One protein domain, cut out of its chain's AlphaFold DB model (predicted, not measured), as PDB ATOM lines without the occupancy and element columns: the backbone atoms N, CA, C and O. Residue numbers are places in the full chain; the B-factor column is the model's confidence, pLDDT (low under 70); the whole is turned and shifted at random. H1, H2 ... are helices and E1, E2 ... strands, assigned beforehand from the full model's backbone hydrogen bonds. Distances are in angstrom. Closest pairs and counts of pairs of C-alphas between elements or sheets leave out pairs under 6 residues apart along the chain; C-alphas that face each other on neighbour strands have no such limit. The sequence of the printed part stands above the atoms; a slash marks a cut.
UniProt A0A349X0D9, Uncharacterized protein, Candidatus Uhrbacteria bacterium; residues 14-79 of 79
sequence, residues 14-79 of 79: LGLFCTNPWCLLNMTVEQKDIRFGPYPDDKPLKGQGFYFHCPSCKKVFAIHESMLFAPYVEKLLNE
ATOM      1  N   LEU A  14     154.830 217.071 100.830       81.25
ATOM      2  CA  LEU A  14     154.821 215.767 100.175       81.25
ATOM      3  C   LEU A  14     153.445 215.111 100.328       81.25
ATOM      4  O   LEU A  14     152.990 214.864 101.443       81.25
ATOM      5  N   GLY A  15     152.794 214.797  99.209       86.06
ATOM      6  CA  GLY A  15     151.578 213.983  99.208       86.06
ATOM      7  C   GLY A  15     151.917 212.510  99.426       86.06
ATOM      8  O   GLY A  15     152.707 211.936  98.678       86.06
ATOM      9  N   LEU A  16     151.323 211.893 100.442       86.69
ATOM     10  CA  LEU A  16     151.560 210.508 100.824       86.69
ATOM     11  C   LEU A  16     150.253 209.774 101.098       86.69
ATOM     12  O   LEU A  16     149.338 210.283 101.740       86.69
ATOM     13  N   PHE A  17     150.212 208.508 100.704       89.75
ATOM     14  CA  PHE A  17     149.157 207.595 101.121       89.75
ATOM     15  C   PHE A  17     149.568 206.865 102.393       89.75
ATOM     16  O   PHE A  17     150.689 206.357 102.508       89.75
ATOM     17  N   CYS A  18     148.651 206.776 103.358       89.62
ATOM     18  CA  CYS A  18     148.892 205.970 104.542       89.62
ATOM     19  C   CYS A  18     149.079 204.497 104.144       89.62
ATOM     20  O   CYS A  18     148.209 203.884 103.537       89.62
ATOM     21  N   THR A  19     150.197 203.891 104.540       88.38
ATOM     22  CA  THR A  19     150.490 202.473 104.263       88.38
ATOM     23  C   THR A  19     149.768 201.509 105.206       88.38
ATOM     24  O   THR A  19     150.081 200.320 105.239       88.38
ATOM     25  N   ASN A  20     148.888 201.993 106.086       88.56
ATOM     26  CA  ASN A  20     147.997 201.109 106.829       88.56
ATOM     27  C   ASN A  20     146.849 200.717 105.885       88.56
ATOM     28  O   ASN A  20     146.095 201.610 105.512       88.56
ATOM     29  N   PRO A  21     146.666 199.428 105.537       88.25
ATOM     30  CA  PRO A  21     145.629 199.009 104.591       88.25
ATOM     31  C   PRO A  21     144.209 199.411 105.006       88.25
ATOM     32  O   PRO A  21     143.316 199.476 104.169       88.25
ATOM     33  N   TRP A  22     143.988 199.662 106.299       92.00
ATOM     34  CA  TRP A  22     142.683 200.040 106.846       92.00
ATOM     35  C   TRP A  22     142.535 201.557 107.019       92.00
ATOM     36  O   TRP A  22     141.473 202.041 107.399       92.00
ATOM     37  N   CYS A  23     143.594 202.325 106.751       87.25
ATOM     38  CA  CYS A  23     143.581 203.779 106.759       87.25
ATOM     39  C   CYS A  23     143.785 204.273 105.327       87.25
ATOM     40  O   CYS A  23     144.900 204.314 104.826       87.25
ATOM     41  N   LEU A  24     142.705 204.686 104.670       85.44
ATOM     42  CA  LEU A  24     142.732 205.185 103.289       85.44
ATOM     43  C   LEU A  24     143.043 206.690 103.212       85.44
ATOM     44  O   LEU A  24     142.662 207.364 102.257       85.44
ATOM     45  N   LEU A  25     143.695 207.241 104.241       90.94
ATOM     46  CA  LEU A  25     143.978 208.668 104.299       90.94
ATOM     47  C   LEU A  25     145.104 209.027 103.322       90.94
ATOM     48  O   LEU A  25     146.226 208.528 103.448       90.94
ATOM     49  N   ASN A  26     144.800 209.943 102.404       90.44
ATOM     50  CA  ASN A  26     145.797 210.716 101.677       90.44
ATOM     51  C   ASN A  26     146.173 211.932 102.532       90.44
ATOM     52  O   ASN A  26     145.289 212.669 102.977       90.44
ATOM     53  N   MET A  27     147.457 212.098 102.818       87.25
ATOM     54  CA  MET A  27     147.971 213.141 103.697       87.25
ATOM     55  C   MET A  27     149.018 213.973 102.972       87.25
ATOM     56  O   MET A  27     149.839 213.442 102.230       87.25
ATOM     57  N   THR A  28     149.013 215.272 103.235       88.00
ATOM     58  CA  THR A  28     150.131 216.147 102.888       88.00
ATOM     59  C   THR A  28     151.014 216.255 104.120       88.00
ATOM     60  O   THR A  28     150.527 216.636 105.180       88.00
ATOM     61  N   VAL A  29     152.281 215.874 103.990       85.31
ATOM     62  CA  VAL A  29     153.293 216.014 105.039       85.31
ATOM     63  C   VAL A  29     154.154 217.215 104.705       85.31
ATOM     64  O   VAL A  29     154.772 217.259 103.642       85.31
ATOM     65  N   GLU A  30     154.189 218.183 105.606       85.75
ATOM     66  CA  GLU A  30     155.018 219.375 105.492       85.75
ATOM     67  C   GLU A  30     156.226 219.280 106.431       85.75
ATOM     68  O   GLU A  30     156.277 218.452 107.346       85.75
ATOM     69  N   GLN A  31     157.198 220.174 106.251       78.00
ATOM     70  CA  GLN A  31     158.389 220.238 107.104       78.00
ATOM     71  C   GLN A  31     158.071 220.366 108.605       78.00
ATOM     72  O   GLN A  31     158.819 219.869 109.439       78.00
ATOM     73  N   LYS A  32     156.953 221.003 108.967       81.06
ATOM     74  CA  LYS A  32     156.523 221.156 110.367       81.06
ATOM     75  C   LYS A  32     155.970 219.868 110.989       81.06
ATOM     76  O   LYS A  32     155.883 219.766 112.211       81.06
ATOM     77  N   ASP A  33     155.564 218.909 110.158       82.75
ATOM     78  CA  ASP A  33     154.925 217.666 110.601       82.75
ATOM     79  C   ASP A  33     155.952 216.566 110.897       82.75
ATOM     80  O   ASP A  33     155.639 215.586 111.583       82.75
ATOM     81  N   ILE A  34     157.179 216.724 110.395       83.19
ATOM     82  CA  ILE A  34     158.288 215.802 110.625       83.19
ATOM     83  C   ILE A  34     159.086 216.208 111.863       83.19
ATOM     84  O   ILE A  34     159.321 217.383 112.136       83.19
ATOM     85  N   ARG A  35     159.538 215.209 112.616       84.31
ATOM     86  CA  ARG A  35     160.461 215.386 113.739       84.31
ATOM     87  C   ARG A  35     161.758 214.670 113.430       84.31
ATOM     88  O   ARG A  35     161.715 213.522 112.997       84.31
ATOM     89  N   PHE A  36     162.882 215.345 113.640       83.31
ATOM     90  CA  PHE A  36     164.196 214.712 113.616       83.31
ATOM     91  C   PHE A  36     164.554 214.242 115.026       83.31
ATOM     92  O   PHE A  36     164.388 214.995 115.985       83.31
ATOM     93  N   GLY A  37     165.017 213.005 115.161       83.19
ATOM     94  CA  GLY A  37     165.437 212.464 116.449       83.19
ATOM     95  C   GLY A  37     165.503 210.938 116.462       83.19
ATOM     96  O   GLY A  37     165.395 210.313 115.402       83.19
ATOM     97  N   PRO A  38     165.687 210.326 117.645       85.19
ATOM     98  CA  PRO A  38     165.640 208.876 117.782       85.19
ATOM     99  C   PRO A  38     164.269 208.341 117.360       85.19
ATOM    100  O   PRO A  38     163.237 208.972 117.609       85.19
ATOM    101  N   TYR A  39     164.254 207.171 116.725       84.81
ATOM    102  CA  TYR A  39     162.989 206.521 116.389       84.81
ATOM    103  C   TYR A  39     162.224 206.139 117.660       84.81
ATOM    104  O   TYR A  39     162.849 205.753 118.648       84.81
ATOM    105  N   PRO A  40     160.883 206.213 117.645       80.25
ATOM    106  CA  PRO A  40     160.091 205.735 118.766       80.25
ATOM    107  C   PRO A  40     160.295 204.226 118.988       80.25
ATOM    108  O   PRO A  40     160.510 203.464 118.040       80.25
ATOM    109  N   ASP A  41     160.222 203.814 120.258       75.88
ATOM    110  CA  ASP A  41     160.579 202.466 120.738       75.88
ATOM    111  C   ASP A  41     159.771 201.329 120.085       75.88
ATOM    112  O   ASP A  41     160.149 200.161 120.150       75.88
ATOM    113  N   ASP A  42     158.653 201.653 119.432       73.94
ATOM    114  CA  ASP A  42     157.791 200.705 118.730       73.94
ATOM    115  C   ASP A  42     158.370 200.223 117.384       73.94
ATOM    116  O   ASP A  42     157.745 199.409 116.695       73.94
ATOM    117  N   LYS A  43     159.556 200.704 116.980       67.44
ATOM    118  CA  LYS A  43     160.190 200.358 115.700       67.44
ATOM    119  C   LYS A  43     161.406 199.438 115.848       67.44
ATOM    120  O   LYS A  43     162.226 199.617 116.738       67.44
ATOM    121  N   PRO A  44     161.612 198.509 114.890       72.19
ATOM    122  CA  PRO A  44     162.823 197.686 114.834       72.19
ATOM    123  C   PRO A  44     164.067 198.466 114.364       72.19
ATOM    124  O   PRO A  44     165.157 197.900 114.296       72.19
ATOM    125  N   LEU A  45     163.909 199.740 113.986       75.44
ATOM    126  CA  LEU A  45     164.988 200.600 113.510       75.44
ATOM    127  C   LEU A  45     165.759 201.170 114.705       75.44
ATOM    128  O   LEU A  45     165.169 201.780 115.589       75.44
ATOM    129  N   LYS A  46     167.082 200.995 114.703       77.12
ATOM    130  CA  LYS A  46     167.998 201.641 115.651       77.12
ATOM    131  C   LYS A  46     168.614 202.872 114.991       77.12
ATOM    132  O   LYS A  46     168.906 202.820 113.803       77.12
ATOM    133  N   GLY A  47     168.846 203.928 115.764       82.12
ATOM    134  CA  GLY A  47     169.433 205.180 115.280       82.12
ATOM    135  C   GLY A  47     168.448 206.342 115.354       82.12
ATOM    136  O   GLY A  47     167.532 206.342 116.180       82.12
ATOM    137  N   GLN A  48     168.649 207.324 114.486       83.56
ATOM    138  CA  GLN A  48     167.864 208.555 114.423       83.56
ATOM    139  C   GLN A  48     167.489 208.880 112.978       83.56
ATOM    140  O   GLN A  48     168.026 208.292 112.039       83.56
ATOM    141  N   GLY A  49     166.538 209.785 112.790       84.06
ATOM    142  CA  GLY A  49     166.131 210.291 111.484       84.06
ATOM    143  C   GLY A  49     164.810 211.032 111.570       84.06
ATOM    144  O   GLY A  49     164.426 211.505 112.640       84.06
ATOM    145  N   PHE A  50     164.111 211.141 110.443       85.81
ATOM    146  CA  PHE A  50     162.817 211.815 110.416       85.81
ATOM    147  C   PHE A  50     161.683 210.844 110.676       85.81
ATOM    148  O   PHE A  50     161.629 209.760 110.096       85.81
ATOM    149  N   TYR A  51     160.728 211.257 111.494       87.94
ATOM    150  CA  TYR A  51     159.506 210.502 111.703       87.94
ATOM    151  C   TYR A  51     158.289 211.414 111.844       87.94
ATOM    152  O   TYR A  51     158.390 212.579 112.226       87.94
ATOM    153  N   PHE A  52     157.123 210.867 111.510       88.75
ATOM    154  CA  PHE A  52     155.828 211.528 111.638       88.75
ATOM    155  C   PHE A  52     154.717 210.493 111.845       88.75
ATOM    156  O   PHE A  52     154.899 209.291 111.624       88.75
ATOM    157  N   HIS A  53     153.544 210.956 112.271       89.31
ATOM    158  CA  HIS A  53     152.393 210.097 112.541       89.31
ATOM    159  C   HIS A  53     151.266 210.375 111.558       89.31
ATOM    160  O   HIS A  53     150.915 211.527 111.315       89.31
ATOM    161  N   CYS A  54     150.620 209.317 111.064       90.06
ATOM    162  CA  CYS A  54     149.350 209.488 110.369       90.06
ATOM    163  C   CYS A  54     148.324 210.111 111.332       90.06
ATOM    164  O   CYS A  54     148.076 209.548 112.404       90.06
ATOM    165  N   PRO A  55     147.673 211.230 110.974       89.06
ATOM    166  CA  PRO A  55     146.754 211.911 111.880       89.06
ATOM    167  C   PRO A  55     145.503 211.074 112.182       89.06
ATOM    168  O   PRO A  55     144.963 211.194 113.283       89.06
ATOM    169  N   SER A  56     145.102 210.188 111.258       91.75
ATOM    170  CA  SER A  56     143.950 209.289 111.403       91.75
ATOM    171  C   SER A  56     144.276 208.040 112.231       91.75
ATOM    172  O   SER A  56     143.736 207.881 113.319       91.75
ATOM    173  N   CYS A  57     145.175 207.165 111.764       91.75
ATOM    174  CA  CYS A  57     145.420 205.871 112.420       91.75
ATOM    175  C   CYS A  57     146.623 205.842 113.373       91.75
ATOM    176  O   CYS A  57     146.967 204.778 113.878       91.75
ATOM    177  N   LYS A  58     147.306 206.977 113.577       89.69
ATOM    178  CA  LYS A  58     148.497 207.138 114.438       89.69
ATOM    179  C   LYS A  58     149.710 206.274 114.081       89.69
ATOM    180  O   LYS A  58     150.737 206.378 114.749       89.69
ATOM    181  N   LYS A  59     149.642 205.497 112.990       87.88
ATOM    182  CA  LYS A  59     150.774 204.732 112.457       87.88
ATOM    183  C   LYS A  59     151.969 205.658 112.248       87.88
ATOM    184  O   LYS A  59     151.834 206.703 111.610       87.88
ATOM    185  N   VAL A  60     153.116 205.244 112.777       87.88
ATOM    186  CA  VAL A  60     154.381 205.971 112.647       87.88
ATOM    187  C   VAL A  60     155.041 205.638 111.314       87.88
ATOM    188  O   VAL A  60     155.206 204.457 110.971       87.88
ATOM    189  N   PHE A  61     155.454 206.681 110.611       86.94
ATOM    190  CA  PHE A  61     156.276 206.648 109.413       86.94
ATOM    191  C   PHE A  61     157.663 207.157 109.783       86.94
ATOM    192  O   PHE A  61     157.778 208.153 110.491       86.94
ATOM    193  N   ALA A  62     158.696 206.456 109.328       86.06
ATOM    194  CA  ALA A  62     160.084 206.780 109.620       86.06
ATOM    195  C   ALA A  62     160.890 206.772 108.319       86.06
ATOM    196  O   ALA A  62     160.719 205.876 107.491       86.06
ATOM    197  N   ILE A  63     161.755 207.768 108.156       82.75
ATOM    198  CA  ILE A  63     162.730 207.888 107.075       82.75
ATOM    199  C   ILE A  63     164.099 207.711 107.716       82.75
ATOM    200  O   ILE A  63     164.490 208.515 108.567       82.75
ATOM    201  N   HIS A  64     164.800 206.650 107.311       81.56
ATOM    202  CA  HIS A  64     166.088 206.310 107.900       81.56
ATOM    203  C   HIS A  64     167.145 207.385 107.602       81.56
ATOM    204  O   HIS A  64     167.178 207.885 106.479       81.56
ATOM    205  N   GLU A  65     168.041 207.712 108.542       74.25
ATOM    206  CA  GLU A  65     169.098 208.719 108.309       74.25
ATOM    207  C   GLU A  65     169.991 208.385 107.107       74.25
ATOM    208  O   GLU A  65     170.409 209.277 106.380       74.25
ATOM    209  N   SER A  66     170.197 207.097 106.818       79.00
ATOM    210  CA  SER A  66     170.952 206.644 105.640       79.00
ATOM    211  C   SER A  66     170.272 206.947 104.300       79.00
ATOM    212  O   SER A  66     170.888 206.774 103.253       79.00
ATOM    213  N   MET A  67     168.990 207.323 104.310       78.00
ATOM    214  CA  MET A  67     168.242 207.748 103.121       78.00
ATOM    215  C   MET A  67     168.272 209.268 102.938       78.00
ATOM    216  O   MET A  67     167.744 209.779 101.951       78.00
ATOM    217  N   LEU A  68     168.858 209.993 103.890       72.56
ATOM    218  CA  LEU A  68     168.999 211.437 103.837       72.56
ATOM    219  C   LEU A  68     170.315 211.805 103.158       72.56
ATOM    220  O   LEU A  68     171.320 211.102 103.244       72.56
ATOM    221  N   PHE A  69     170.314 212.946 102.479       75.19
ATOM    222  CA  PHE A  69     171.528 213.489 101.891       75.19
ATOM    223  C   PHE A  69     172.494 213.918 103.008       75.19
ATOM    224  O   PHE A  69     172.157 214.792 103.806       75.19
ATOM    225  N   ALA A  70     173.678 213.301 103.070       63.41
ATOM    226  CA  ALA A  70     174.603 213.409 104.206       63.41
ATOM    227  C   ALA A  70     174.931 214.853 104.662       63.41
ATOM    228  O   ALA A  70     174.833 215.110 105.863       63.41
ATOM    229  N   PRO A  71     175.186 215.833 103.768       68.38
ATOM    230  CA  PRO A  71     175.410 217.228 104.173       68.38
ATOM    231  C   PRO A  71     174.245 217.865 104.947       68.38
ATOM    232  O   PRO A  71     174.445 218.766 105.757       68.38
ATOM    233  N   TYR A  72     173.013 217.411 104.703       66.06
ATOM    234  CA  TYR A  72     171.837 217.899 105.420       66.06
ATOM    235  C   TYR A  72     171.750 217.305 106.833       66.06
ATOM    236  O   TYR A  72     171.369 218.000 107.769       66.06
ATOM    237  N   VAL A  73     172.161 216.045 107.002       64.44
ATOM    238  CA  VAL A  73     172.201 215.370 108.310       64.44
ATOM    239  C   VAL A  73     173.240 216.014 109.222       64.44
ATOM    240  O   VAL A  73     172.948 216.294 110.379       64.44
ATOM    241  N   GLU A  74     174.427 216.315 108.693       66.06
ATOM    242  CA  GLU A  74     175.477 217.012 109.445       66.06
ATOM    243  C   GLU A  74     175.008 218.381 109.939       66.06
ATOM    244  O   GLU A  74     175.270 218.741 111.082       66.06
ATOM    245  N   LYS A  75     174.270 219.133 109.116       69.69
ATOM    246  CA  LYS A  75     173.701 220.415 109.538       69.69
ATOM    247  C   LYS A  75     172.719 220.249 110.705       69.69
ATOM    248  O   LYS A  75     172.837 220.968 111.686       69.69
ATOM    249  N   LEU A  76     171.801 219.284 110.618       66.62
ATOM    250  CA  LEU A  76     170.788 219.025 111.655       66.62
ATOM    251  C   LEU A  76     171.376 218.539 112.982       66.62
ATOM    252  O   LEU A  76     170.760 218.733 114.020       66.62
ATOM    253  N   LEU A  77     172.534 217.876 112.950       66.81
ATOM    254  CA  LEU A  77     173.203 217.387 114.158       66.81
ATOM    255  C   LEU A  77     174.020 218.455 114.888       66.81
ATOM    256  O   LEU A  77     174.416 218.228 116.029       66.81
ATOM    257  N   ASN A  78     174.300 219.580 114.230       67.00
ATOM    258  CA  ASN A  78     175.100 220.678 114.771       67.00
ATOM    259  C   ASN A  78     174.256 221.921 115.139       67.00
ATOM    260  O   ASN A  78     174.833 222.926 115.558       67.00
ATOM    261  N   GLU A  79     172.930 221.861 114.969       58.56
ATOM    262  CA  GLU A  79     171.938 222.844 115.450       58.56
ATOM    263  C   GLU A  79     171.345 222.407 116.799       58.56
ATOM    264  O   GLU A  79     171.156 223.296 117.662       58.56
TER     265      GLU A  79
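AT A GLANCE: This is residues 14 to 79 of the 79 residues of an uncharacterized protein of Candidatus Uhrbacteria bacterium (UniProt A0A349X0D9). An elongated model holds a small two-strand hairpin, E1 and E2, toward one end of its length, then a strongly twisted three-strand sheet, E3, E4 and E5, and at the other end a single short helix, H1, which only grazes the three-strand sheet. The links at residues 18 to 25 and 54 to 59 lie toward the end far from H1. The printed part has 66 residues, with five named strands and then one named helix in the order E1 E2 E3 E4 E5 H1; both sheets are antiparallel, and the larger one has the order E3, E4, E5. The class is mixed, helices and strands, with 32 residues, under half, in named elements. The whole is only just compact, close to loose, with a radius of gyration of the C-alphas of 12.7 A and spans of 38 by 24 by 17 A.

IN THESE COORDINATES: E1 is residues 14 to 17, 10.0 A long, and begins with C-alpha 14 at (154.821, 215.767, 100.175). E2 is residues 26 to 30, 13.2 A. E3 is residues 35 to 38, 9.2 A. E4, residues 48 to 53, is the longest strand by residues at 15.7 A, and its C-alpha 48 is at (167.864, 208.555, 114.423). E5 is residues 60 to 64, 12.6 A. H1 is residues 70 to 77, 10.8 A, and ends with C-alpha 77 at (173.203, 217.387, 114.158).

HOW THE PARTS SIT: E1 and E2 form an antiparallel hairpin at 150 degrees; the C-alphas of Gly 15 and Thr 28 face each other at 4.5 A, and N 14 and O 29 are within hydrogen-bond range at 2.8 A. E2 and E4 are only just apart, their closest C-alphas 8.4 A from each other. E3, E4 and E5 form a meander, each strand the antiparallel neighbour of the one before, with E3 and E5 as edge strands. In the hairpin of E3 and E4, at 126 degrees, C-alphas 36 and 50 face each other at 4.5 A and N 35 and O 51 are 2.9 A apart, within hydrogen-bond range. In the hairpin of E4 and E5, at 154 degrees, C-alphas 51 and 62 face each other at 4.3 A and N 63 and O 50 are within hydrogen-bond range at 2.8 A. H1 is on this sheet but only grazes it, with its residues 73 to 77. H1 and E3 are near each other, with 5 pairs of C-alphas within 10 A. H1 is apart from E1 and E2. In H1 every O i to N i+4 pair is within hydrogen-bond range.

THE WHOLE: The two C-alphas farthest apart are those of Trp 22 and Asn 78, at 39.2 A. The printed part has no cut and ends at residue 79, the chain's last. No link is long; those from E2 to E3 and from E5 to H1 are tight. The mean pLDDT of the printed part is 81.2, with residue 43 and residues 70 to 79 under 70.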